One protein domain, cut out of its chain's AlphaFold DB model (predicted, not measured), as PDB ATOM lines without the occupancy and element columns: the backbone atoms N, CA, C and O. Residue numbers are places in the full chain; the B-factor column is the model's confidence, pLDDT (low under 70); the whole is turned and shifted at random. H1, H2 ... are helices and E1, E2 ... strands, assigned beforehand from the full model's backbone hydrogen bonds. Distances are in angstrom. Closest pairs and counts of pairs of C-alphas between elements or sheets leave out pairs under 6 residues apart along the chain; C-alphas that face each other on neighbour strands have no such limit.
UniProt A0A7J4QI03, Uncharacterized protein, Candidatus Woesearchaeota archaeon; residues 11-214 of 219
ATOM      1  N   SER A  11     194.126 245.116 218.571       95.06
ATOM      2  CA  SER A  11     193.499 244.771 219.853       95.06
ATOM      3  C   SER A  11     192.704 243.464 219.801       95.06
ATOM      4  O   SER A  11     192.797 242.655 220.723       95.06
ATOM      5  N   GLU A  12     191.950 243.227 218.728       95.56
ATOM      6  CA  GLU A  12     191.169 241.998 218.555       95.56
ATOM      7  C   GLU A  12     192.078 240.789 218.336       95.56
ATOM      8  O   GLU A  12     191.868 239.740 218.946       95.56
ATOM      9  N   ARG A  13     193.138 240.961 217.536       95.44
ATOM     10  CA  ARG A  13     194.148 239.921 217.297       95.44
ATOM     11  C   ARG A  13     194.873 239.520 218.572       95.44
ATOM     12  O   ARG A  13     194.998 238.332 218.843       95.44
ATOM     13  N   GLU A  14     195.312 240.490 219.368       94.31
ATOM     14  CA  GLU A  14     195.982 240.228 220.646       94.31
ATOM     15  C   GLU A  14     195.035 239.588 221.670       94.31
ATOM     16  O   GLU A  14     195.439 238.687 222.406       94.31
ATOM     17  N   THR A  15     193.763 239.997 221.678       95.44
ATOM     18  CA  THR A  15     192.738 239.377 222.531       95.44
ATOM     19  C   THR A  15     192.539 237.912 222.156       95.44
ATOM     20  O   THR A  15     192.648 237.045 223.022       95.44
ATOM     21  N   PHE A  16     192.317 237.621 220.869       96.88
ATOM     22  CA  PHE A  16     192.172 236.247 220.391       96.88
ATOM     23  C   PHE A  16     193.422 235.415 220.679       96.88
ATOM     24  O   PHE A  16     193.301 234.324 221.227       96.88
ATOM     25  N   LYS A  17     194.619 235.947 220.396       95.44
ATOM     26  CA  LYS A  17     195.896 235.275 220.669       95.44
ATOM     27  C   LYS A  17     195.993 234.816 222.117       95.44
ATOM     28  O   LYS A  17     196.235 233.643 222.385       95.44
ATOM     29  N   LYS A  18     195.777 235.745 223.051       94.69
ATOM     30  CA  LYS A  18     195.853 235.481 224.490       94.69
ATOM     31  C   LYS A  18     194.872 234.384 224.904       94.69
ATOM     32  O   LYS A  18     195.251 233.474 225.633       94.69
ATOM     33  N   GLU A  19     193.623 234.472 224.458       95.75
ATOM     34  CA  GLU A  19     192.577 233.521 224.844       95.75
ATOM     35  C   GLU A  19     192.764 232.146 224.201       95.75
ATOM     36  O   GLU A  19     192.575 231.129 224.864       95.75
ATOM     37  N   PHE A  20     193.181 232.107 222.938       95.94
ATOM     38  CA  PHE A  20     193.430 230.870 222.212       95.94
ATOM     39  C   PHE A  20     194.667 230.135 222.741       95.94
ATOM     40  O   PHE A  20     194.621 228.927 222.951       95.94
ATOM     41  N   PHE A  21     195.759 230.841 223.045       93.94
ATOM     42  CA  PHE A  21     196.944 230.208 223.632       93.94
ATOM     43  C   PHE A  21     196.697 229.726 225.060       93.94
ATOM     44  O   PHE A  21     197.159 228.649 225.430       93.94
ATOM     45  N   GLU A  22     195.916 230.465 225.848       92.94
ATOM     46  CA  GLU A  22     195.498 230.000 227.171       92.94
ATOM     47  C   GLU A  22     194.622 228.739 227.076       92.94
ATOM     48  O   GLU A  22     194.748 227.833 227.898       92.94
ATOM     49  N   LEU A  23     193.780 228.640 226.042       94.69
ATOM     50  CA  LEU A  23     192.976 227.452 225.760       94.69
ATOM     51  C   LEU A  23     193.866 226.247 225.454       94.69
ATOM     52  O   LEU A  23     193.694 225.205 226.087       94.69
ATOM     53  N   LEU A  24     194.833 226.390 224.540       92.75
ATOM     54  CA  LEU A  24     195.788 225.327 224.198       92.75
ATOM     55  C   LEU A  24     196.590 224.875 225.425       92.75
ATOM     56  O   LEU A  24     196.772 223.682 225.662       92.75
ATOM     57  N   ARG A  25     197.018 225.828 226.257       90.44
ATOM     58  CA  ARG A  25     197.758 225.571 227.495       90.44
ATOM     59  C   ARG A  25     196.943 224.757 228.502       90.44
ATOM     60  O   ARG A  25     197.470 223.830 229.116       90.44
ATOM     61  N   VAL A  26     195.673 225.113 228.699       91.56
ATOM     62  CA  VAL A  26     194.760 224.381 229.587       91.56
ATOM     63  C   VAL A  26     194.432 223.003 229.023       91.56
ATOM     64  O   VAL A  26     194.437 222.037 229.781       91.56
ATOM     65  N   HIS A  27     194.205 222.893 227.711       92.50
ATOM     66  CA  HIS A  27     193.996 221.611 227.034       92.50
ATOM     67  C   HIS A  27     195.182 220.662 227.243       92.50
ATOM     68  O   HIS A  27     194.962 219.539 227.677       92.50
ATOM     69  N   ALA A  28     196.419 221.125 227.054       89.75
ATOM     70  CA  ALA A  28     197.609 220.309 227.302       89.75
ATOM     71  C   ALA A  28     197.717 219.836 228.768       89.75
ATOM     72  O   ALA A  28     198.153 218.720 229.040       89.75
ATOM     73  N   GLY A  29     197.306 220.675 229.727       88.62
ATOM     74  CA  GLY A  29     197.233 220.290 231.139       88.62
ATOM     75  C   GLY A  29     196.163 219.231 231.412       88.62
ATOM     76  O   GLY A  29     196.442 218.257 232.107       88.62
ATOM     77  N   LEU A  30     194.970 219.406 230.837       89.38
ATOM     78  CA  LEU A  30     193.868 218.447 230.924       89.38
ATOM     79  C   LEU A  30     194.236 217.099 230.313       89.38
ATOM     80  O   LEU A  30     193.967 216.073 230.922       89.38
ATOM     81  N   ASP A  31     194.840 217.108 229.128       89.44
ATOM     82  CA  ASP A  31     195.238 215.900 228.411       89.44
ATOM     83  C   ASP A  31     196.270 215.090 229.204       89.44
ATOM     84  O   ASP A  31     196.074 213.900 229.450       89.44
ATOM     85  N   ARG A  32     197.310 215.760 229.719       87.50
ATOM     86  CA  ARG A  32     198.312 215.136 230.594       87.50
ATOM     87  C   ARG A  32     197.675 214.527 231.841       87.50
ATOM     88  O   ARG A  32     197.916 213.362 232.147       87.50
ATOM     89  N   ASP A  33     196.888 215.313 232.573       88.19
ATOM     90  CA  ASP A  33     196.316 214.863 233.840       88.19
ATOM     91  C   ASP A  33     195.286 213.734 233.602       88.19
ATOM     92  O   ASP A  33     195.225 212.795 234.391       88.19
ATOM     93  N   TYR A  34     194.547 213.755 232.482       86.19
ATOM     94  CA  TYR A  34     193.644 212.671 232.069       86.19
ATOM     95  C   TYR A  34     194.399 211.377 231.738       86.19
ATOM     96  O   TYR A  34     193.962 210.298 232.144       86.19
ATOM     97  N   ALA A  35     195.535 211.472 231.037       83.75
ATOM     98  CA  ALA A  35     196.375 210.324 230.697       83.75
ATOM     99  C   ALA A  35     196.972 209.640 231.940       83.75
ATOM    100  O   ALA A  35     197.129 208.418 231.961       83.75
ATOM    101  N   GLU A  36     197.287 210.415 232.983       82.75
ATOM    102  CA  GLU A  36     197.772 209.891 234.263       82.75
ATOM    103  C   GLU A  36     196.626 209.347 235.129       82.75
ATOM    104  O   GLU A  36     196.736 208.259 235.703       82.75
ATOM    105  N   ARG A  37     195.541 210.121 235.255       80.88
ATOM    106  CA  ARG A  37     194.435 209.890 236.187       80.88
ATOM    107  C   ARG A  37     193.144 210.565 235.712       80.88
ATOM    108  O   ARG A  37     192.838 211.696 236.089       80.88
ATOM    109  N   ALA A  38     192.336 209.836 234.946       79.19
ATOM    110  CA  ALA A  38     191.054 210.334 234.437       79.19
ATOM    111  C   ALA A  38     190.107 210.865 235.539       79.19
ATOM    112  O   ALA A  38     189.391 211.837 235.308       79.19
ATOM    113  N   ASP A  39     190.155 210.294 236.749       80.19
ATOM    114  CA  ASP A  39     189.350 210.719 237.903       80.19
ATOM    115  C   ASP A  39     189.677 212.146 238.379       80.19
ATOM    116  O   ASP A  39     188.821 212.848 238.910       80.19
ATOM    117  N   VAL A  40     190.907 212.617 238.153       76.31
ATOM    118  CA  VAL A  40     191.370 213.941 238.605       76.31
ATOM    119  C   VAL A  40     190.765 215.078 237.778       76.31
ATOM    120  O   VAL A  40     190.690 216.215 238.248       76.31
ATOM    121  N   VAL A  41     190.302 214.793 236.561       82.69
ATOM    122  CA  VAL A  41     189.752 215.811 235.657       82.69
ATOM    123  C   VAL A  41     188.232 215.743 235.501       82.69
ATOM    124  O   VAL A  41     187.680 216.570 234.774       82.69
ATOM    125  N   GLU A  42     187.541 214.848 236.219       82.25
ATOM    126  CA  GLU A  42     186.071 214.721 236.190       82.25
ATOM    127  C   GLU A  42     185.354 216.046 236.497       82.25
ATOM    128  O   GLU A  42     184.378 216.391 235.833       82.25
ATOM    129  N   ASP A  43     185.877 216.842 237.433       86.31
ATOM    130  CA  ASP A  43     185.309 218.151 237.788       86.31
ATOM    131  C   ASP A  43     185.716 219.282 236.832       86.31
ATOM    132  O   ASP A  43     185.067 220.338 236.779       86.31
ATOM    133  N   SER A  44     186.830 219.110 236.123       89.69
ATOM    134  CA  SER A  44     187.436 220.140 235.274       89.69
ATOM    135  C   SER A  44     186.946 220.051 233.834       89.69
ATOM    136  O   SER A  44     186.730 221.088 233.207       89.69
ATOM    137  N   LEU A  45     186.709 218.840 233.323       90.75
ATOM    138  CA  LEU A  45     186.289 218.607 231.944       90.75
ATOM    139  C   LEU A  45     184.926 219.257 231.624       90.75
ATOM    140  O   LEU A  45     184.876 220.038 230.672       90.75
ATOM    141  N   PRO A  46     183.855 219.106 232.436       92.94
ATOM    142  CA  PRO A  46     182.580 219.780 232.171       92.94
ATOM    143  C   PRO A  46     182.686 221.311 232.229       92.94
ATOM    144  O   PRO A  46     182.009 222.031 231.492       92.94
ATOM    145  N   LYS A  47     183.553 221.846 233.105       94.12
ATOM    146  CA  LYS A  47     183.811 223.293 233.183       94.12
ATOM    147  C   LYS A  47     184.533 223.781 231.931       94.12
ATOM    148  O   LYS A  47     184.175 224.831 231.399       94.12
ATOM    149  N   PHE A  48     185.516 223.022 231.458       94.88
ATOM    150  CA  PHE A  48     186.244 223.320 230.233       94.88
ATOM    151  C   PHE A  48     185.318 223.290 229.012       94.88
ATOM    152  O   PHE A  48     185.287 224.260 228.259       94.88
ATOM    153  N   GLU A  49     184.474 222.265 228.872       94.75
ATOM    154  CA  GLU A  49     183.458 222.175 227.812       94.75
ATOM    155  C   GLU A  49     182.503 223.374 227.811       94.75
ATOM    156  O   GLU A  49     182.224 223.956 226.759       94.75
ATOM    157  N   LYS A  50     182.051 223.812 228.993       95.31
ATOM    158  CA  LYS A  50     181.230 225.022 229.117       95.31
ATOM    159  C   LYS A  50     181.968 226.266 228.615       95.31
ATOM    160  O   LYS A  50     181.373 227.080 227.908       95.31
ATOM    161  N   ILE A  51     183.252 226.414 228.951       96.25
ATOM    162  CA  ILE A  51     184.079 227.522 228.452       96.25
ATOM    163  C   ILE A  51     184.237 227.432 226.927       96.25
ATOM    164  O   ILE A  51     184.187 228.467 226.271       96.25
ATOM    165  N   MET A  52     184.351 226.235 226.338       96.31
ATOM    166  CA  MET A  52     184.405 226.069 224.875       96.31
ATOM    167  C   MET A  52     183.108 226.502 224.186       96.31
ATOM    168  O   MET A  52     183.155 227.098 223.108       96.31
ATOM    169  N   GLY A  53     181.956 226.276 224.825       95.06
ATOM    170  CA  GLY A  53     180.678 226.836 224.380       95.06
ATOM    171  C   GLY A  53     180.710 228.366 224.333       95.06
ATOM    172  O   GLY A  53     180.398 228.965 223.306       95.06
ATOM    173  N   GLU A  54     181.182 229.007 225.406       96.44
ATOM    174  CA  GLU A  54     181.340 230.467 225.440       96.44
ATOM    175  C   GLU A  54     182.391 230.983 224.442       96.44
ATOM    176  O   GLU A  54     182.243 232.084 223.912       96.44
ATOM    177  N   PHE A  55     183.432 230.193 224.165       96.75
ATOM    178  CA  PHE A  55     184.444 230.498 223.156       96.75
ATOM    179  C   PHE A  55     183.817 230.572 221.760       96.75
ATOM    180  O   PHE A  55     184.039 231.548 221.046       96.75
ATOM    181  N   GLY A  56     182.976 229.598 221.398       95.25
ATOM    182  CA  GLY A  56     182.226 229.610 220.138       95.25
ATOM    183  C   GLY A  56     181.186 230.734 220.055       95.25
ATOM    184  O   GLY A  56     180.975 231.296 218.986       95.25
ATOM    185  N   GLU A  57     180.568 231.119 221.175       95.75
ATOM    186  CA  GLU A  57     179.682 232.293 221.220       95.75
ATOM    187  C   GLU A  57     180.446 233.607 221.008       95.75
ATOM    188  O   GLU A  57     179.936 234.520 220.360       95.75
ATOM    189  N   LYS A  58     181.662 233.724 221.559       97.44
ATOM    190  CA  LYS A  58     182.508 234.911 221.402       97.44
ATOM    191  C   LYS A  58     183.094 235.018 219.991       97.44
ATOM    192  O   LYS A  58     183.117 236.123 219.445       97.44
ATOM    193  N   TYR A  59     183.523 233.887 219.426       97.50
ATOM    194  CA  TYR A  59     184.180 233.754 218.123       97.50
ATOM    195  C   TYR A  59     183.348 232.874 217.172       97.50
ATOM    196  O   TYR A  59     183.695 231.715 216.937       97.50
ATOM    197  N   PRO A  60     182.253 233.399 216.591       95.56
ATOM    198  CA  PRO A  60     181.254 232.586 215.888       95.56
ATOM    199  C   PRO A  60     181.765 231.922 214.603       95.56
ATOM    200  O   PRO A  60     181.151 230.972 214.119       95.56
ATOM    201  N   GLY A  61     182.889 232.388 214.052       96.06
ATOM    202  CA  GLY A  61     183.518 231.771 212.885       96.06
ATOM    203  C   GLY A  61     184.277 230.473 213.187       96.06
ATOM    204  O   GLY A  61     184.734 229.808 212.256       96.06
ATOM    205  N   ILE A  62     184.375 230.062 214.456       96.50
ATOM    206  CA  ILE A  62     184.943 228.769 214.851       96.50
ATOM    207  C   ILE A  62     184.115 228.081 215.944       96.50
ATOM    208  O   ILE A  62     183.322 228.679 216.663       96.50
ATOM    209  N   THR A  63     184.287 226.772 216.074       95.38
ATOM    210  CA  THR A  63     183.786 225.977 217.195       95.38
ATOM    211  C   THR A  63     184.912 225.095 217.692       95.38
ATOM    212  O   THR A  63     185.576 224.432 216.897       95.38
ATOM    213  N   ILE A  64     185.071 225.031 219.008       94.88
ATOM    214  CA  ILE A  64     185.986 224.103 219.655       94.88
ATOM    215  C   ILE A  64     185.168 222.918 220.167       94.88
ATOM    216  O   ILE A  64     184.214 223.109 220.920       94.88
ATOM    217  N   LYS A  65     185.495 221.700 219.728       92.62
ATOM    218  CA  LYS A  65     184.903 220.472 220.275       92.62
ATOM    219  C   LYS A  65     185.938 219.774 221.143       92.62
ATOM    220  O   LYS A  65     187.046 219.507 220.687       92.62
ATOM    221  N   VAL A  66     185.544 219.445 222.365       91.50
ATOM    222  CA  VAL A  66     186.319 218.580 223.253       91.50
ATOM    223  C   VAL A  66     185.767 217.171 223.107       91.50
ATOM    224  O   VAL A  66     184.553 216.974 223.058       91.50
ATOM    225  N   ARG A  67     186.652 216.192 222.973       89.94
ATOM    226  CA  ARG A  67     186.307 214.770 223.003       89.94
ATOM    227  C   ARG A  67     187.306 214.060 223.891       89.94
ATOM    228  O   ARG A  67     188.448 214.484 223.981       89.94
ATOM    229  N   THR A  68     186.904 212.962 224.497       86.94
ATOM    230  CA  THR A  68     187.825 212.077 225.205       86.94
ATOM    231  C   THR A  68     187.847 210.721 224.526       86.94
ATOM    232  O   THR A  68     186.865 210.292 223.911       86.94
ATOM    233  N   ASP A  69     188.983 210.046 224.614       85.38
ATOM    234  CA  ASP A  69     189.054 208.609 224.392       85.38
ATOM    235  C   ASP A  69     189.609 207.916 225.647       85.38
ATOM    236  O   ASP A  69     189.602 208.479 226.742       85.38
ATOM    237  N   SER A  70     190.049 206.665 225.522       78.69
ATOM    238  CA  SER A  70     190.600 205.905 226.648       78.69
ATOM    239  C   SER A  70     191.905 206.459 227.237       78.69
ATOM    240  O   SER A  70     192.343 205.953 228.264       78.69
ATOM    241  N   ARG A  71     192.583 207.399 226.566       81.25
ATOM    242  CA  ARG A  71     193.951 207.828 226.901       81.25
ATOM    243  C   ARG A  71     194.198 209.328 226.805       81.25
ATOM    244  O   ARG A  71     195.185 209.776 227.368       81.25
ATOM    245  N   GLN A  72     193.352 210.077 226.105       87.00
ATOM    246  CA  GLN A  72     193.601 211.492 225.834       87.00
ATOM    247  C   GLN A  72     192.319 212.326 225.820       87.00
ATOM    248  O   GLN A  72     191.217 211.845 225.522       87.00
ATOM    249  N   VAL A  73     192.505 213.615 226.090       87.25
ATOM    250  CA  VAL A  73     191.558 214.686 225.801       87.25
ATOM    251  C   VAL A  73     191.937 215.271 224.445       87.25
ATOM    252  O   VAL A  73     193.008 215.836 224.256       87.25
ATOM    253  N   ILE A  74     191.035 215.173 223.482       90.00
ATOM    254  CA  ILE A  74     191.210 215.663 222.119       90.00
ATOM    255  C   ILE A  74     190.509 217.012 221.983       90.00
ATOM    256  O   ILE A  74     189.319 217.144 222.283       90.00
ATOM    257  N   LEU A  75     191.239 217.992 221.458       92.00
ATOM    258  CA  LEU A  75     190.716 219.296 221.081       92.00
ATOM    259  C   LEU A  75     190.594 219.374 219.556       92.00
ATOM    260  O   LEU A  75     191.588 219.312 218.841       92.00
ATOM    261  N   ASP A  76     189.373 219.508 219.044       92.81
ATOM    262  CA  ASP A  76     189.141 219.762 217.624       92.81
ATOM    263  C   ASP A  76     188.777 221.233 217.406       92.81
ATOM    264  O   ASP A  76     187.804 221.732 217.980       92.81
ATOM    265  N   VAL A  77     189.494 221.899 216.500       95.06
ATOM    266  CA  VAL A  77     189.133 223.232 216.005       95.06
ATOM    267  C   VAL A  77     188.383 223.087 214.683       95.06
ATOM    268  O   VAL A  77     188.904 222.546 213.704       95.06
ATOM    269  N   LEU A  78     187.140 223.564 214.655       95.00
ATOM    270  CA  LEU A  78     186.268 223.523 213.486       95.00
ATOM    271  C   LEU A  78     185.975 224.940 213.002       95.00
ATOM    272  O   LEU A  78     185.431 225.751 213.747       95.00
ATOM    273  N   ILE A  79     186.256 225.215 211.736       96.25
ATOM    274  CA  ILE A  79     185.874 226.450 211.061       96.25
ATOM    275  C   ILE A  79     184.382 226.393 210.710       96.25
ATOM    276  O   ILE A  79     183.905 225.457 210.058       96.25
ATOM    277  N   MET A  80     183.657 227.424 211.145       93.12
ATOM    278  CA  MET A  80     182.248 227.674 210.853       93.12
ATOM    279  C   MET A  80     182.151 228.518 209.589       93.12
ATOM    280  O   MET A  80     182.092 229.743 209.643       93.12
ATOM    281  N   THR A  81     182.168 227.864 208.433       89.00
ATOM    282  CA  THR A  81     182.094 228.570 207.157       89.00
ATOM    283  C   THR A  81     181.204 227.847 206.160       89.00
ATOM    284  O   THR A  81     181.078 226.624 206.192       89.00
ATOM    285  N   HIS A  82     180.591 228.628 205.273       87.31
ATOM    286  CA  HIS A  82     179.942 228.130 204.062       87.31
ATOM    287  C   HIS A  82     180.923 228.025 202.888       87.31
ATOM    288  O   HIS A  82     180.555 227.494 201.842       87.31
ATOM    289  N   ASP A  83     182.156 228.506 203.072       89.94
ATOM    290  CA  ASP A  83     183.212 228.434 202.072       89.94
ATOM    291  C   ASP A  83     183.513 226.968 201.715       89.94
ATOM    292  O   ASP A  83     183.677 226.086 202.567       89.94
ATOM    293  N   SER A  84     183.655 226.713 200.425       92.00
ATOM    294  CA  SER A  84     184.278 225.510 199.894       92.00
ATOM    295  C   SER A  84     185.756 225.429 200.298       92.00
ATOM    296  O   SER A  84     186.412 226.433 200.573       92.00
ATOM    297  N   LEU A  85     186.344 224.227 200.256       94.25
ATOM    298  CA  LEU A  85     187.787 224.068 200.491       94.25
ATOM    299  C   LEU A  85     188.636 224.868 199.485       94.25
ATOM    300  O   LEU A  85     189.721 225.315 199.838       94.25
ATOM    301  N   LYS A  86     188.126 225.118 198.269       94.00
ATOM    302  CA  LYS A  86     188.767 225.978 197.260       94.00
ATOM    303  C   LYS A  86     188.777 227.456 197.676       94.00
ATOM    304  O   LYS A  86     189.769 228.161 197.485       94.00
ATOM    305  N   GLU A  87     187.698 227.933 198.286       93.75
ATOM    306  CA  GLU A  87     187.638 229.290 198.841       93.75
ATOM    307  C   GLU A  87     188.529 229.423 200.081       93.75
ATOM    308  O   GLU A  87     189.274 230.398 200.192       93.75
ATOM    309  N   ILE A  88     188.549 228.408 200.953       95.00
ATOM    310  CA  ILE A  88     189.473 228.352 202.095       95.00
ATOM    311  C   ILE A  88     190.928 228.354 201.604       95.00
ATOM    312  O   ILE A  88     191.737 229.119 202.125       95.00
ATOM    313  N   PHE A  89     191.259 227.590 200.556       95.19
ATOM    314  CA  PHE A  89     192.573 227.645 199.908       95.19
ATOM    315  C   PHE A  89     192.915 229.060 199.447       95.19
ATOM    316  O   PHE A  89     194.002 229.545 199.727       95.19
ATOM    317  N   THR A  90     191.980 229.760 198.803       93.69
ATOM    318  CA  THR A  90     192.211 231.133 198.325       93.69
ATOM    319  C   THR A  90     192.576 232.084 199.475       93.69
ATOM    320  O   THR A  90     193.331 233.039 199.288       93.69
ATOM    321  N   ARG A  91     192.071 231.832 200.692       94.00
ATOM    322  CA  ARG A  91     192.479 232.553 201.910       94.00
ATOM    323  C   ARG A  91     193.834 232.075 202.430       94.00
ATOM    324  O   ARG A  91     194.703 232.907 202.680       94.00
ATOM    325  N   ALA A  92     194.030 230.764 202.543       93.12
ATOM    326  CA  ALA A  92     195.271 230.159 203.020       93.12
ATOM    327  C   ALA A  92     196.478 230.485 202.122       93.12
ATOM    328  O   ALA A  92     197.576 230.687 202.625       93.12
ATOM    329  N   ALA A  93     196.277 230.653 200.813       92.50
ATOM    330  CA  ALA A  93     197.311 231.047 199.858       92.50
ATOM    331  C   ALA A  93     197.877 232.459 200.112       92.50
ATOM    332  O   ALA A  93     198.927 232.816 199.587       92.50
ATOM    333  N   ARG A  94     197.196 233.274 200.931       92.62
ATOM    334  CA  ARG A  94     197.687 234.586 201.386       92.62
ATOM    335  C   ARG A  94     198.586 234.489 202.620       92.62
ATOM    336  O   ARG A  94     199.159 235.500 203.033       92.62
ATOM    337  N   ILE A  95     198.674 233.313 203.239       92.69
ATOM    338  CA  ILE A  95     199.608 233.030 204.326       92.69
ATOM    339  C   ILE A  95     200.994 232.869 203.704       92.69
ATOM    340  O   ILE A  95     201.168 232.195 202.689       92.69
ATOM    341  N   GLN A  96     201.986 233.531 204.294       90.25
ATOM    342  CA  GLN A  96     203.344 233.498 203.771       90.25
ATOM    343  C   GLN A  96     203.898 232.070 203.782       90.25
ATOM    344  O   GLN A  96     203.780 231.360 204.776       90.25
ATOM    345  N   GLY A  97     204.563 231.698 202.688       91.81
ATOM    346  CA  GLY A  97     205.326 230.460 202.602       91.81
ATOM    347  C   GLY A  97     204.554 229.266 202.064       91.81
ATOM    348  O   GLY A  97     205.101 228.182 202.107       91.81
ATOM    349  N   ILE A  98     203.329 229.400 201.551       94.25
ATOM    350  CA  ILE A  98     202.674 228.264 200.883       94.25
ATOM    351  C   ILE A  98     203.520 227.792 199.685       94.25
ATOM    352  O   ILE A  98     203.962 228.614 198.885       94.25
ATOM    353  N   THR A  99     203.776 226.489 199.584       95.94
ATOM    354  CA  THR A  99     204.623 225.896 198.532       95.94
ATOM    355  C   THR A  99     203.892 224.867 197.688       95.94
ATOM    356  O   THR A  99     204.153 224.768 196.493       95.94
ATOM    357  N   ALA A 100     202.960 224.120 198.277       97.00
ATOM    358  CA  ALA A 100     202.234 223.078 197.570       97.00
ATOM    359  C   ALA A 100     200.838 222.844 198.154       97.00
ATOM    360  O   ALA A 100     200.553 223.197 199.302       97.00
ATOM    361  N   LEU A 101     199.981 222.208 197.358       97.62
ATOM    362  CA  LEU A 101     198.685 221.695 197.785       97.62
ATOM    363  C   LEU A 101     198.444 220.284 197.241       97.62
ATOM    364  O   LEU A 101     199.102 219.845 196.300       97.62
ATOM    365  N   GLY A 102     197.476 219.587 197.822       97.00
ATOM    366  CA  GLY A 102     196.957 218.346 197.263       97.00
ATOM    367  C   GLY A 102     195.598 217.974 197.836       97.00
ATOM    368  O   GLY A 102     195.297 218.238 199.001       97.00
ATOM    369  N   ALA A 103     194.763 217.333 197.029       95.38
ATOM    370  CA  ALA A 103     193.451 216.850 197.437       95.38
ATOM    371  C   ALA A 103     193.555 215.638 198.381       95.38
ATOM    372  O   ALA A 103     192.691 215.435 199.234       95.38
ATOM    373  N   GLN A 104     194.612 214.827 198.242       92.12
ATOM    374  CA  GLN A 104     194.777 213.569 198.989       92.12
ATOM    375  C   GLN A 104     196.089 213.475 199.774       92.12
ATOM    376  O   GLN A 104     196.124 212.859 200.842       92.12
ATOM    377  N   ALA A 105     197.158 214.104 199.286       94.81
ATOM    378  CA  ALA A 105     198.492 214.038 199.875       94.81
ATOM    379  C   ALA A 105     199.118 215.431 199.980       94.81
ATOM    380  O   ALA A 105     198.749 216.346 199.248       94.81
ATOM    381  N   PHE A 106     200.051 215.588 200.915       95.56
ATOM    382  CA  PHE A 106     200.905 216.771 200.968       95.56
ATOM    383  C   PHE A 106     201.879 216.772 199.792       95.56
ATOM    384  O   PHE A 106     202.215 215.705 199.282       95.56
ATOM    385  N   ASP A 107     202.357 217.959 199.419       95.81
ATOM    386  CA  ASP A 107     203.423 218.124 198.424       95.81
ATOM    387  C   ASP A 107     203.073 217.566 197.022       95.81
ATOM    388  O   ASP A 107     203.969 217.231 196.253       95.81
ATOM    389  N   ALA A 108     201.778 217.451 196.686       96.12
ATOM    390  CA  ALA A 108     201.322 216.842 195.432       96.12
ATOM    391  C   ALA A 108     201.512 217.762 194.216       96.12
ATOM    392  O   ALA A 108     202.048 217.329 193.200       96.12
ATOM    393  N   VAL A 109     201.093 219.026 194.329       97.19
ATOM    394  CA  VAL A 109     201.205 220.035 193.270       97.19
ATOM    395  C   VAL A 109     201.829 221.306 193.825       97.19
ATOM    396  O   VAL A 109     201.375 221.836 194.842       97.19
ATOM    397  N   SER A 110     202.858 221.815 193.144       96.69
ATOM    398  CA  SER A 110     203.499 223.090 193.484       96.69
ATOM    399  C   SER A 110     202.571 224.268 193.189       96.69
ATOM    400  O   SER A 110     201.952 224.330 192.127       96.69
ATOM    401  N   ILE A 111     202.534 225.262 194.083       95.19
ATOM    402  CA  ILE A 111     201.789 226.509 193.840       95.19
ATOM    403  C   ILE A 111     202.358 227.340 192.677       95.19
ATOM    404  O   ILE A 111     201.687 228.246 192.186       95.19
ATOM    405  N   GLU A 112     203.577 227.031 192.224       94.62
ATOM    406  CA  GLU A 112     204.228 227.668 191.074       94.62
ATOM    407  C   GLU A 112     203.697 227.170 189.717       94.62
ATOM    408  O   GLU A 112     204.032 227.760 188.688       94.62
ATOM    409  N   SER A 113     202.837 226.142 189.709       95.62
ATOM    410  CA  SER A 113     202.193 225.581 188.514       95.62
ATOM    411  C   SER A 113     200.684 225.898 188.489       95.62
ATOM    412  O   SER A 113     199.877 225.027 188.813       95.62
ATOM    413  N   PRO A 114     200.237 227.109 188.081       93.88
ATOM    414  CA  PRO A 114     198.829 227.517 188.174       93.88
ATOM    415  C   PRO A 114     197.824 226.569 187.508       93.88
ATOM    416  O   PRO A 114     196.734 226.370 188.039       93.88
ATOM    417  N   ALA A 115     198.185 225.981 186.363       95.50
ATOM    418  CA  ALA A 115     197.321 225.041 185.648       95.50
ATOM    419  C   ALA A 115     197.107 223.741 186.444       95.50
ATOM    420  O   ALA A 115     195.976 223.286 186.591       95.50
ATOM    421  N   GLU A 116     198.180 223.190 187.018       96.81
ATOM    422  CA  GLU A 116     198.117 221.992 187.864       96.81
ATOM    423  C   GLU A 116     197.386 222.287 189.179       96.81
ATOM    424  O   GLU A 116     196.605 221.468 189.656       96.81
ATOM    425  N   VAL A 117     197.590 223.478 189.754       96.12
ATOM    426  CA  VAL A 117     196.873 223.940 190.954       96.12
ATOM    427  C   VAL A 117     195.370 223.962 190.708       96.12
ATOM    428  O   VAL A 117     194.601 223.497 191.546       96.12
ATOM    429  N   GLU A 118     194.934 224.508 189.573       95.50
ATOM    430  CA  GLU A 118     193.516 224.562 189.233       95.50
ATOM    431  C   GLU A 118     192.919 223.162 189.056       95.50
ATOM    432  O   GLU A 118     191.840 222.891 189.594       95.50
ATOM    433  N   GLU A 119     193.622 222.273 188.355       96.06
ATOM    434  CA  GLU A 119     193.221 220.876 188.186       96.06
ATOM    435  C   GLU A 119     193.100 220.159 189.537       96.06
ATOM    436  O   GLU A 119     192.064 219.561 189.839       96.06
ATOM    437  N   GLU A 120     194.105 220.297 190.400       96.81
ATOM    438  CA  GLU A 120     194.123 219.649 191.709       96.81
ATOM    439  C   GLU A 120     193.030 220.194 192.635       96.81
ATOM    440  O   GLU A 120     192.357 219.431 193.332       96.81
ATOM    441  N   LEU A 121     192.754 221.501 192.592       95.69
ATOM    442  CA  LEU A 121     191.634 222.103 193.322       95.69
ATOM    443  C   LEU A 121     190.268 221.607 192.834       95.69
ATOM    444  O   LEU A 121     189.326 221.582 193.626       95.69
ATOM    445  N   ASN A 122     190.134 221.208 191.568       95.00
ATOM    446  CA  ASN A 122     188.903 220.594 191.066       95.00
ATOM    447  C   ASN A 122     188.737 219.144 191.565       95.00
ATOM    448  O   ASN A 122     187.611 218.648 191.644       95.00
ATOM    449  N   ASN A 123     189.831 218.491 191.972       95.31
ATOM    450  CA  ASN A 123     189.825 217.162 192.593       95.31
ATOM    451  C   ASN A 123     189.546 217.196 194.108       95.31
ATOM    452  O   ASN A 123     189.231 216.160 194.706       95.31
ATOM    453  N   VAL A 124     189.616 218.372 194.743       94.62
ATOM    454  CA  VAL A 124     189.315 218.568 196.169       94.62
ATOM    455  C   VAL A 124     187.825 218.349 196.444       94.62
ATOM    456  O   VAL A 124     186.962 219.075 195.953       94.62
ATOM    457  N   LYS A 125     187.510 217.375 197.305       90.50
ATOM    458  CA  LYS A 125     186.127 217.060 197.715       90.50
ATOM    459  C   LYS A 125     185.876 217.426 199.176       90.50
ATOM    460  O   LYS A 125     185.175 218.397 199.496       90.50
ATOM    461  N   ASP A 126     186.463 216.633 200.057       92.94
ATOM    462  CA  ASP A 126     186.294 216.646 201.508       92.94
ATOM    463  C   ASP A 126     187.604 216.897 202.254       92.94
ATOM    464  O   ASP A 126     187.577 217.145 203.455       92.94
ATOM    465  N   ARG A 127     188.734 216.889 201.550       95.81
ATOM    466  CA  ARG A 127     190.064 217.055 202.116       95.81
ATOM    467  C   ARG A 127     190.920 217.983 201.262       95.81
ATOM    468  O   ARG A 127     190.827 217.960 200.037       95.81
ATOM    469  N   LEU A 128     191.757 218.771 201.926       96.88
ATOM    470  CA  LEU A 128     192.787 219.597 201.317       96.88
ATOM    471  C   LEU A 128     194.038 219.589 202.207       96.88
ATOM    472  O   LEU A 128     193.975 219.926 203.389       96.88
ATOM    473  N   CYS A 129     195.161 219.190 201.629       97.19
ATOM    474  CA  CYS A 129     196.487 219.199 202.234       97.19
ATOM    475  C   CYS A 129     197.246 220.422 201.722       97.19
ATOM    476  O   CYS A 129     197.323 220.619 200.512       97.19
ATOM    477  N   LEU A 130     197.814 221.219 202.622       96.69
ATOM    478  CA  LEU A 130     198.613 222.396 202.289       96.69
ATOM    479  C   LEU A 130     200.001 222.266 202.904       96.69
ATOM    480  O   LEU A 130     200.132 221.896 204.073       96.69
ATOM    481  N   SER A 131     201.017 222.601 202.120       95.75
ATOM    482  CA  SER A 131     202.411 222.621 202.553       95.75
ATOM    483  C   SER A 131     202.940 224.046 202.552       95.75
ATOM    484  O   SER A 131     202.665 224.822 201.632       95.75
ATOM    485  N   PHE A 132     203.720 224.372 203.578       94.38
ATOM    486  CA  PHE A 132     204.353 225.669 203.749       94.38
ATOM    487  C   PHE A 132     205.860 225.506 203.982       94.38
ATOM    488  O   PHE A 132     206.287 224.602 204.698       94.38
ATOM    489  N   ALA A 133     206.665 226.404 203.415       91.75
ATOM    490  CA  ALA A 133     208.086 226.562 203.671       91.75
ATOM    491  C   ALA A 133     208.467 228.052 203.745       91.75
ATOM    492  O   ALA A 133     208.114 228.842 202.866       91.75
ATOM    493  N   GLY A 134     209.226 228.457 204.769       84.38
ATOM    494  CA  GLY A 134     209.724 229.831 204.843       84.38
ATOM    495  C   GLY A 134     210.517 230.188 206.106       84.38
ATOM    496  O   GLY A 134     210.431 229.483 207.113       84.38
ATOM    497  N   PRO A 135     211.245 231.326 206.096       66.31
ATOM    498  CA  PRO A 135     212.154 231.768 207.170       66.31
ATOM    499  C   PRO A 135     211.481 232.153 208.508       66.31
ATOM    500  O   PRO A 135     212.105 232.756 209.374       66.31
ATOM    501  N   GLY A 136     210.210 231.802 208.704       65.62
ATOM    502  CA  GLY A 136     209.485 231.974 209.968       65.62
ATOM    503  C   GLY A 136     208.452 230.884 210.262       65.62
ATOM    504  O   GLY A 136     207.990 230.806 211.395       65.62
ATOM    505  N   THR A 137     208.107 230.059 209.272       64.88
ATOM    506  CA  THR A 137     207.190 228.916 209.394       64.88
ATOM    507  C   THR A 137     207.926 227.579 209.442       64.88
ATOM    508  O   THR A 137     207.291 226.566 209.692       64.88
ATOM    509  N   GLY A 138     209.235 227.545 209.152       80.00
ATOM    510  CA  GLY A 138     209.935 226.281 208.917       80.00
ATOM    511  C   GLY A 138     209.301 225.537 207.741       80.00
ATOM    512  O   GLY A 138     208.846 226.186 206.795       80.00
ATOM    513  N   SER A 139     209.255 224.204 207.813       87.25
ATOM    514  CA  SER A 139     208.378 223.381 206.974       87.25
ATOM    515  C   SER A 139     207.150 223.002 207.794       87.25
ATOM    516  O   SER A 139     207.287 222.288 208.781       87.25
ATOM    517  N   ALA A 140     205.974 223.482 207.392       90.38
ATOM    518  CA  ALA A 140     204.716 223.233 208.092       90.38
ATOM    519  C   ALA A 140     203.702 222.568 207.157       90.38
ATOM    520  O   ALA A 140     203.711 222.785 205.940       90.38
ATOM    521  N   LYS A 141     202.814 221.755 207.731       92.75
ATOM    522  CA  LYS A 141     201.788 221.005 207.004       92.75
ATOM    523  C   LYS A 141     200.436 221.222 207.661       92.75
ATOM    524  O   LYS A 141     200.284 220.967 208.844       92.75
ATOM    525  N   MET A 142     199.451 221.638 206.872       94.12
ATOM    526  CA  MET A 142     198.082 221.860 207.332       94.12
ATOM    527  C   MET A 142     197.128 220.928 206.600       94.12
ATOM    528  O   MET A 142     197.107 220.872 205.368       94.12
ATOM    529  N   LEU A 143     196.287 220.233 207.359       95.62
ATOM    530  CA  LEU A 143     195.227 219.401 206.812       95.62
ATOM    531  C   LEU A 143     193.860 220.000 207.137       95.62
ATOM    532  O   LEU A 143     193.462 220.096 208.298       95.62
ATOM    533  N   LEU A 144     193.114 220.323 206.087       96.31
ATOM    534  CA  LEU A 144     191.728 220.757 206.154       96.31
ATOM    535  C   LEU A 144     190.820 219.601 205.749       96.31
ATOM    536  O   LEU A 144     190.978 219.027 204.671       96.31
ATOM    537  N   GLN A 145     189.854 219.266 206.600       95.56
ATOM    538  CA  GLN A 145     188.933 218.161 206.355       95.56
ATOM    539  C   GLN A 145     187.492 218.561 206.666       95.56
ATOM    540  O   GLN A 145     187.192 219.033 207.758       95.56
ATOM    541  N   LYS A 146     186.569 218.346 205.730       92.75
ATOM    542  CA  LYS A 146     185.137 218.539 205.966       92.75
ATOM    543  C   LYS A 146     184.613 217.476 206.935       92.75
ATOM    544  O   LYS A 146     184.696 216.279 206.675       92.75
ATOM    545  N   ASP A 147     184.004 217.923 208.026       88.00
ATOM    546  CA  ASP A 147     183.164 217.102 208.892       88.00
ATOM    547  C   ASP A 147     181.813 216.897 208.197       88.00
ATOM    548  O   ASP A 147     180.959 217.786 208.195       88.00
ATOM    549  N   TRP A 148     181.613 215.722 207.598       79.25
ATOM    550  CA  TRP A 148     180.393 215.371 206.864       79.25
ATOM    551  C   TRP A 148     179.118 215.475 207.709       79.25
ATOM    552  O   TRP A 148     178.046 215.708 207.156       79.25
ATOM    553  N   LYS A 149     179.213 215.332 209.040       81.75
ATOM    554  CA  LYS A 149     178.045 215.427 209.928       81.75
ATOM    555  C   LYS A 149     177.584 216.862 210.122       81.75
ATOM    556  O   LYS A 149     176.387 217.101 210.230       81.75
ATOM    557  N   SER A 150     178.521 217.805 210.219       81.25
ATOM    558  CA  SER A 150     178.196 219.203 210.521       81.25
ATOM    559  C   SER A 150     178.408 220.167 209.357       81.25
ATOM    560  O   SER A 150     178.104 221.344 209.508       81.25
ATOM    561  N   GLY A 151     178.977 219.710 208.239       83.19
ATOM    562  CA  GLY A 151     179.378 220.559 207.112       83.19
ATOM    563  C   GLY A 151     180.512 221.541 207.439       83.19
ATOM    564  O   GLY A 151     180.792 222.427 206.641       83.19
ATOM    565  N   LYS A 152     181.157 221.397 208.604       93.06
ATOM    566  CA  LYS A 152     182.218 222.295 209.099       93.06
ATOM    567  C   LYS A 152     183.574 221.826 208.587       93.06
ATOM    568  O   LYS A 152     183.714 220.654 208.250       93.06
ATOM    569  N   VAL A 153     184.588 222.687 208.590       95.62
ATOM    570  CA  VAL A 153     185.956 222.278 208.225       95.62
ATOM    571  C   VAL A 153     186.808 222.122 209.475       95.62
ATOM    572  O   VAL A 153     187.053 223.086 210.187       95.62
ATOM    573  N   LYS A 154     187.266 220.904 209.747       95.25
ATOM    574  CA  LYS A 154     188.268 220.617 210.768       95.25
ATOM    575  C   LYS A 154     189.649 221.025 210.271       95.25
ATOM    576  O   LYS A 154     190.044 220.638 209.171       95.25
ATOM    577  N   VAL A 155     190.378 221.751 211.112       94.69
ATOM    578  CA  VAL A 155     191.811 222.010 210.940       94.69
ATOM    579  C   VAL A 155     192.558 220.974 211.769       94.69
ATOM    580  O   VAL A 155     192.331 220.872 212.974       94.69
ATOM    581  N   SER A 156     193.399 220.168 211.129       91.06
ATOM    582  CA  SER A 156     194.348 219.313 211.845       91.06
ATOM    583  C   SER A 156     195.668 220.054 211.922       91.06
ATOM    584  O   SER A 156     196.195 220.456 210.886       91.06
ATOM    585  N   TYR A 157     196.152 220.220 213.141       84.75
ATOM    586  CA  TYR A 157     197.327 221.005 213.472       84.75
ATOM    587  C   TYR A 157     198.272 220.175 214.335       84.75
ATOM    588  O   TYR A 157     197.835 219.254 215.033       84.75
ATOM    589  N   ASP A 158     199.551 220.532 214.301       81.94
ATOM    590  CA  ASP A 158     200.527 220.049 215.270       81.94
ATOM    591  C   ASP A 158     200.436 220.906 216.551       81.94
ATOM    592  O   ASP A 158     200.491 222.140 216.457       81.94
ATOM    593  N   PRO A 159     200.254 220.306 217.745       80.38
ATOM    594  CA  PRO A 159     200.250 221.033 219.012       80.38
ATOM    595  C   PRO A 159     201.492 221.904 219.249       80.38
ATOM    596  O   PRO A 159     201.378 222.942 219.905       80.38
ATOM    597  N   GLU A 160     202.659 221.511 218.727       82.44
ATOM    598  CA  GLU A 160     203.910 222.262 218.880       82.44
ATOM    599  C   GLU A 160     203.980 223.480 217.952       82.44
ATOM    600  O   GLU A 160     204.520 224.521 218.331       82.44
ATOM    601  N   ASP A 161     203.376 223.394 216.766       83.00
ATOM    602  CA  ASP A 161     203.391 224.487 215.795       83.00
ATOM    603  C   ASP A 161     202.307 225.526 216.089       83.00
ATOM    604  O   ASP A 161     202.552 226.735 216.002       83.00
ATOM    605  N   ILE A 162     201.102 225.089 216.477       87.62
ATOM    606  CA  ILE A 162     199.934 225.973 216.624       87.62
ATOM    607  C   ILE A 162     200.098 227.040 217.726       87.62
ATOM    608  O   ILE A 162     199.413 228.065 217.710       87.62
ATOM    609  N   VAL A 163     201.032 226.844 218.663       86.81
ATOM    610  CA  VAL A 163     201.383 227.830 219.704       86.81
ATOM    611  C   VAL A 163     202.239 228.994 219.180       86.81
ATOM    612  O   VAL A 163     202.537 229.931 219.920       86.81
ATOM    613  N   SER A 164     202.625 228.973 217.903       88.12
ATOM    614  CA  SER A 164     203.283 230.087 217.222       88.12
ATOM    615  C   SER A 164     202.271 230.953 216.475       88.12
ATOM    616  O   SER A 164     201.521 230.466 215.629       88.12
ATOM    617  N   GLU A 165     202.319 232.274 216.683       87.88
ATOM    618  CA  GLU A 165     201.485 233.236 215.937       87.88
ATOM    619  C   GLU A 165     201.830 233.316 214.439       87.88
ATOM    620  O   GLU A 165     201.086 233.898 213.648       87.88
ATOM    621  N   LYS A 166     202.975 232.740 214.052       89.25
ATOM    622  CA  LYS A 166     203.418 232.625 212.660       89.25
ATOM    623  C   LYS A 166     202.972 231.316 212.012       89.25
ATOM    624  O   LYS A 166     203.150 231.180 210.804       89.25
ATOM    625  N   SER A 167     202.438 230.363 212.779       90.75
ATOM    626  CA  SER A 167     202.014 229.081 212.222       90.75
ATOM    627  C   SER A 167     200.845 229.274 211.250       90.75
ATOM    628  O   SER A 167     199.943 230.081 211.514       90.75
ATOM    629  N   PRO A 168     200.828 228.544 210.122       93.50
ATOM    630  CA  PRO A 168     199.707 228.602 209.194       93.50
ATOM    631  C   PRO A 168     198.374 228.253 209.865       93.50
ATOM    632  O   PRO A 168     197.374 228.921 209.599       93.50
ATOM    633  N   ASP A 169     198.367 227.258 210.761       93.44
ATOM    634  CA  ASP A 169     197.171 226.813 211.485       93.44
ATOM    635  C   ASP A 169     196.583 227.937 212.332       93.44
ATOM    636  O   ASP A 169     195.408 228.278 212.174       93.44
ATOM    637  N   TYR A 170     197.411 228.577 213.167       94.50
ATOM    638  CA  TYR A 170     196.981 229.717 213.968       94.50
ATOM    639  C   TYR A 170     196.448 230.845 213.086       94.50
ATOM    640  O   TYR A 170     195.379 231.385 213.361       94.50
ATOM    641  N   ILE A 171     197.168 231.198 212.018       95.56
ATOM    642  CA  ILE A 171     196.789 232.311 211.143       95.56
ATOM    643  C   ILE A 171     195.421 232.060 210.496       95.56
ATOM    644  O   ILE A 171     194.583 232.964 210.467       95.56
ATOM    645  N   LEU A 172     195.174 230.847 209.996       96.44
ATOM    646  CA  LEU A 172     193.898 230.505 209.376       96.44
ATOM    647  C   LEU A 172     192.762 230.459 210.407       96.44
ATOM    648  O   LEU A 172     191.690 231.017 210.165       96.44
ATOM    649  N   ILE A 173     192.998 229.841 211.567       97.00
ATOM    650  CA  ILE A 173     192.016 229.762 212.657       97.00
ATOM    651  C   ILE A 173     191.660 231.167 213.154       97.00
ATOM    652  O   ILE A 173     190.477 231.491 213.258       97.00
ATOM    653  N   ALA A 174     192.656 232.019 213.400       97.19
ATOM    654  CA  ALA A 174     192.464 233.399 213.832       97.19
ATOM    655  C   ALA A 174     191.686 234.216 212.794       97.19
ATOM    656  O   ALA A 174     190.799 234.984 213.164       97.19
ATOM    657  N   TYR A 175     191.969 234.022 211.499       97.31
ATOM    658  CA  TYR A 175     191.224 234.689 210.433       97.31
ATOM    659  C   TYR A 175     189.733 234.360 210.522       97.31
ATOM    660  O   TYR A 175     188.907 235.268 210.572       97.31
ATOM    661  N   TYR A 176     189.382 233.075 210.600       97.06
ATOM    662  CA  TYR A 176     187.981 232.670 210.686       97.06
ATOM    663  C   TYR A 176     187.335 233.056 212.017       97.06
ATOM    664  O   TYR A 176     186.192 233.502 212.015       97.06
ATOM    665  N   ALA A 177     188.057 232.974 213.135       97.12
ATOM    666  CA  ALA A 177     187.556 233.385 214.443       97.12
ATOM    667  C   ALA A 177     187.155 234.870 214.485       97.12
ATOM    668  O   ALA A 177     186.166 235.220 215.130       97.12
ATOM    669  N   LEU A 178     187.911 235.728 213.790       96.81
ATOM    670  CA  LEU A 178     187.726 237.180 213.788       96.81
ATOM    671  C   LEU A 178     186.841 237.692 212.641       96.81
ATOM    672  O   LEU A 178     186.272 238.774 212.765       96.81
ATOM    673  N   ARG A 179     186.676 236.927 211.551       95.25
ATOM    674  CA  ARG A 179     185.962 237.350 210.326       95.25
ATOM    675  C   ARG A 179     184.563 237.913 210.580       95.25
ATOM    676  O   ARG A 179     184.166 238.889 209.955       95.25
ATOM    677  N   GLU A 180     183.825 237.293 211.491       92.69
ATOM    678  CA  GLU A 180     182.436 237.645 211.811       92.69
ATOM    679  C   GLU A 180     182.327 238.665 212.971       92.69
ATOM    680  O   GLU A 180     181.222 239.060 213.369       92.69
ATOM    681  N   GLY A 181     183.471 239.099 213.514       92.38
ATOM    682  CA  GLY A 181     183.605 239.987 214.668       92.38
ATOM    683  C   GLY A 181     183.401 239.296 216.023       92.38
ATOM    684  O   GLY A 181     182.720 238.275 216.133       92.38
ATOM    685  N   ILE A 182     183.959 239.896 217.078       93.50
ATOM    686  CA  ILE A 182     183.826 239.422 218.465       93.50
ATOM    687  C   ILE A 182     182.428 239.766 218.995       93.50
ATOM    688  O   ILE A 182     182.041 240.934 219.016       93.50
ATOM    689  N   LYS A 183     181.651 238.763 219.427       92.69
ATOM    690  CA  LYS A 183     180.232 238.954 219.810       92.69
ATOM    691  C   LYS A 183     179.965 239.051 221.307       92.69
ATOM    692  O   LYS A 183     178.878 239.473 221.697       92.69
ATOM    693  N   LYS A 184     180.918 238.646 222.146       86.12
ATOM    694  CA  LYS A 184     180.715 238.532 223.592       86.12
ATOM    695  C   LYS A 184     181.852 239.185 224.361       86.12
ATOM    696  O   LYS A 184     183.019 238.867 224.138       86.12
ATOM    697  N   ASP A 185     181.493 240.051 225.301       88.88
ATOM    698  CA  ASP A 185     182.436 240.632 226.254       88.88
ATOM    699  C   ASP A 185     182.594 239.692 227.455       88.88
ATOM    700  O   ASP A 185     181.880 239.760 228.457       88.88
ATOM    701  N   VAL A 186     183.469 238.705 227.291       91.44
ATOM    702  CA  VAL A 186     183.858 237.765 228.341       91.44
ATOM    703  C   VAL A 186     185.363 237.552 228.269       91.44
ATOM    704  O   VAL A 186     185.902 237.327 227.187       91.44
ATOM    705  N   ASP A 187     186.046 237.620 229.412       92.12
ATOM    706  CA  ASP A 187     187.478 237.321 229.514       92.12
ATOM    707  C   ASP A 187     187.671 235.802 229.618       92.12
ATOM    708  O   ASP A 187     187.601 235.214 230.707       92.12
ATOM    709  N   LEU A 188     187.852 235.149 228.467       94.56
ATOM    710  CA  LEU A 188     188.005 233.696 228.409       94.56
ATOM    711  C   LEU A 188     189.350 233.270 228.990       94.56
ATOM    712  O   LEU A 188     189.409 232.242 229.658       94.56
ATOM    713  N   ALA A 189     190.402 234.079 228.838       91.31
ATOM    714  CA  ALA A 189     191.712 233.790 229.421       91.31
ATOM    715  C   ALA A 189     191.640 233.721 230.957       91.31
ATOM    716  O   ALA A 189     192.204 232.819 231.581       91.31
ATOM    717  N   LYS A 190     190.885 234.622 231.593       91.38
ATOM    718  CA  LYS A 190     190.651 234.568 233.043       91.38
ATOM    719  C   LYS A 190     189.842 233.336 233.458       91.38
ATOM    720  O   LYS A 190     190.133 232.727 234.485       91.38
ATOM    721  N   LYS A 191     188.833 232.945 232.675       94.38
ATOM    722  CA  LYS A 191     188.049 231.729 232.956       94.38
ATOM    723  C   LYS A 191     188.895 230.465 232.815       94.38
ATOM    724  O   LYS A 191     188.856 229.614 233.698       94.38
ATOM    725  N   LEU A 192     189.689 230.374 231.755       92.19
ATOM    726  CA  LEU A 192     190.589 229.253 231.491       92.19
ATOM    727  C   LEU A 192     191.662 229.120 232.578       92.19
ATOM    728  O   LEU A 192     191.810 228.046 233.155       92.19
ATOM    729  N   SER A 193     192.330 230.216 232.943       88.12
ATOM    730  CA  SER A 193     193.345 230.206 234.011       88.12
ATOM    731  C   SER A 193     192.788 229.776 235.373       88.12
ATOM    732  O   SER A 193     193.501 229.148 236.156       88.12
ATOM    733  N   SER A 194     191.504 230.031 235.649       89.69
ATOM    734  CA  SER A 194     190.849 229.599 236.893       89.69
ATOM    735  C   SER A 194     190.684 228.080 237.036       89.69
ATOM    736  O   SER A 194     190.407 227.609 238.138       89.69
ATOM    737  N   LEU A 195     190.888 227.304 235.963       87.44
ATOM    738  CA  LEU A 195     190.856 225.839 236.012       87.44
ATOM    739  C   LEU A 195     192.093 225.224 236.683       87.44
ATOM    740  O   LEU A 195     192.104 224.029 236.948       87.44
ATOM    741  N   GLY A 196     193.125 226.016 236.994       77.38
ATOM    742  CA  GLY A 196     194.216 225.582 237.874       77.38
ATOM    743  C   GLY A 196     195.267 224.676 237.231       77.38
ATOM    744  O   GLY A 196     196.225 224.289 237.897       77.38
ATOM    745  N   PHE A 197     195.161 224.388 235.934       76.56
ATOM    746  CA  PHE A 197     196.253 223.768 235.191       76.56
ATOM    747  C   PHE A 197     197.382 224.786 235.095       76.56
ATOM    748  O   PHE A 197     197.229 225.803 234.425       76.56
ATOM    749  N   LEU A 198     198.499 224.562 235.784       60.06
ATOM    750  CA  LEU A 198     199.737 225.316 235.584       60.06
ATOM    751  C   LEU A 198     200.569 224.625 234.502       60.06
ATOM    752  O   LEU A 198     200.527 223.399 234.360       60.06
ATOM    753  N   VAL A 199     201.366 225.402 233.762       54.41
ATOM    754  CA  VAL A 199     202.480 224.833 232.996       54.41
ATOM    755  C   VAL A 199     203.426 224.236 234.032       54.41
ATOM    756  O   VAL A 199     204.203 224.959 234.652       54.41
ATOM    757  N   ARG A 200     203.343 222.923 234.277       46.09
ATOM    758  CA  ARG A 200     204.502 222.235 234.841       46.09
ATOM    759  C   ARG A 200     205.593 222.405 233.787       46.09
ATOM    760  O   ARG A 200     205.314 222.096 232.625       46.09
ATOM    761  N   PRO A 201     206.781 222.934 234.126       42.56
ATOM    762  CA  PRO A 201     207.906 222.793 233.217       42.56
ATOM    763  C   PRO A 201     207.973 221.311 232.852       42.56
ATOM    764  O   PRO A 201     207.854 220.475 233.751       42.56
ATOM    765  N   LEU A 202     208.036 221.005 231.549       43.62
ATOM    766  CA  LEU A 202     208.273 219.645 231.063       43.62
ATOM    767  C   LEU A 202     209.343 219.043 231.961       43.62
ATOM    768  O   LEU A 202     210.436 219.611 232.048       43.62
ATOM    769  N   ASP A 203     208.986 217.980 232.684       47.34
ATOM    770  CA  ASP A 203     209.920 217.329 233.583       47.34
ATOM    771  C   ASP A 203     211.164 217.019 232.753       47.34
ATOM    772  O   ASP A 203     211.078 216.416 231.677       47.34
ATOM    773  N   SER A 204     212.308 217.548 233.177       50.66
ATOM    774  CA  SER A 204     213.544 217.486 232.402       50.66
ATOM    775  C   SER A 204     213.931 216.044 232.054       50.66
ATOM    776  O   SER A 204     214.619 215.820 231.060       50.66
ATOM    777  N   ASP A 205     213.431 215.067 232.816       45.44
ATOM    778  CA  ASP A 205     213.643 213.644 232.575       45.44
ATOM    779  C   ASP A 205     212.657 213.044 231.554       45.44
ATOM    780  O   ASP A 205     213.021 212.118 230.823       45.44
ATOM    781  N   LEU A 206     211.457 213.618 231.401       48.91
ATOM    782  CA  LEU A 206     210.527 213.275 230.319       48.91
ATOM    783  C   LEU A 206     211.034 213.821 228.978       48.91
ATOM    784  O   LEU A 206     210.991 213.119 227.973       48.91
ATOM    785  N   ARG A 207     211.599 215.038 228.981       47.16
ATOM    786  CA  ARG A 207     212.231 215.646 227.799       47.16
ATOM    787  C   ARG A 207     213.432 214.823 227.326       47.16
ATOM    788  O   ARG A 207     213.474 214.431 226.169       47.16
ATOM    789  N   LYS A 208     214.312 214.418 228.252       50.44
ATOM    790  CA  LYS A 208     215.403 213.469 227.961       50.44
ATOM    791  C   LYS A 208     214.907 212.106 227.478       50.44
ATOM    792  O   LYS A 208     215.573 211.493 226.654       50.44
ATOM    793  N   SER A 209     213.779 211.609 227.989       46.53
ATOM    794  CA  SER A 209     213.225 210.316 227.559       46.53
ATOM    795  C   SER A 209     212.637 210.379 226.149       46.53
ATOM    796  O   SER A 209     212.802 209.433 225.385       46.53
ATOM    797  N   ILE A 210     212.003 211.497 225.786       48.09
ATOM    798  CA  ILE A 210     211.512 211.761 224.428       48.09
ATOM    799  C   ILE A 210     212.696 211.935 223.462       48.09
ATOM    800  O   ILE A 210     212.720 211.279 222.421       48.09
ATOM    801  N   ASP A 211     213.725 212.696 223.853       49.81
ATOM    802  CA  ASP A 211     214.962 212.874 223.073       49.81
ATOM    803  C   ASP A 211     215.737 211.550 222.901       49.81
ATOM    804  O   ASP A 211     216.333 211.294 221.854       49.81
ATOM    805  N   ALA A 212     215.699 210.665 223.904       51.19
ATOM    806  CA  ALA A 212     216.328 209.345 223.848       51.19
ATOM    807  C   ALA A 212     215.568 208.343 222.960       51.19
ATOM    808  O   ALA A 212     216.186 207.426 222.417       51.19
ATOM    809  N   PHE A 213     214.248 208.497 222.803       41.50
ATOM    810  CA  PHE A 213     213.426 207.623 221.959       41.50
ATOM    811  C   PHE A 213     213.264 208.133 220.522       41.50
ATOM    812  O   PHE A 213     212.915 207.347 219.640       41.50
ATOM    813  N   ASN A 214     213.535 209.415 220.266       42.53
ATOM    814  CA  ASN A 214     213.471 210.002 218.933       42.53
ATOM    815  C   ASN A 214     214.635 210.989 218.721       42.53
ATOM    816  O   ASN A 214     214.463 212.196 218.884       42.53
TER     817      ASN A 214
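AT A GLANCE: This is residues 11 to 214 of the 219 residues of an uncharacterized protein of Candidatus Woesearchaeota archaeon (UniProt A0A7J4QI03). A strongly twisted sheet of six strands has helices H1, H4 and H6 packed over one face, with H3 beside its edge strand E1 and H5 at the opposite end, near E3. H7 packs on H1 and H3, and residues 201 to 214, of which 204 to 213 belong to H8, stick out as a tail. The printed part has 204 residues with eight named helices and six named strands, in the order H1 H2 H3 E1 E2 H4 E3 H5 E4 E5 E6 H6 H7 H8. The sheet runs E1 E2 E6 E5 E4 E3, all antiparallel, and the class is mixed, helices and strands. The whole is compact, with a radius of gyration of the C-alphas of 18.0 A and spans of 54 by 46 by 34 A.

IN THESE COORDINATES: The strands are E1, residues 62 to 68; E2, 73 to 79; E3, 98 to 102; E4, 127 to 134, 23.6 A; E5, 138 to 147, 28.3 A; and E6, 152 to 156. H1, residues 11 to 36, is 38.0 A long and begins at C-alpha 11 (193.499, 244.771, 219.853). H2 is residues 38 to 41, H3 45 to 58, 19.8 A, H4 85 to 92, H5 114 to 123, H6 168 to 179, 16.3 A, and H7 188 to 193. H8, residues 204 to 213, ends at C-alpha 213 (213.426, 207.623, 221.959).

HOW THE PARTS SIT: E4, E5 and E6 form a meander, each strand the antiparallel neighbour of the one before; N 130 and O 142 are 2.9 A apart, N 154 and O 145 2.7 A. E6 is also the antiparallel neighbour of E2, with N 79 and O 153 within hydrogen-bond range at 2.8 A. E1 and E2 are a hairpin, with N 65 and O 76 at 2.9 A. E3 is the antiparallel neighbour of E4, with N 129 and O 102 within hydrogen-bond range at 2.8 A. H1 and H4 lie on the same face, at heights over the sheet of 8.5 A and 7.9 A. H3 stands at the sheet's level, C-alphas 56 and 63 being closest to E1 at 4.9 A. H1, the hub, touches H2, H6 and H7; its closest C-alphas to H7 are 19 and 189, 4.7 A. H6 is on the sheet, and H5 is on it near E3. In the helices other than H2, which is too short for such a pair, every O i to N i+4 pair is within hydrogen-bond range.

THE WHOLE: The C-alphas farthest apart, of Asp 39 and Ala 115, are 54.8 A apart. The printed part has no cut. The links E3 to H5 and E6 to H6 are long. Residues 135 to 137 and 198 to 214 have pLDDT under 70.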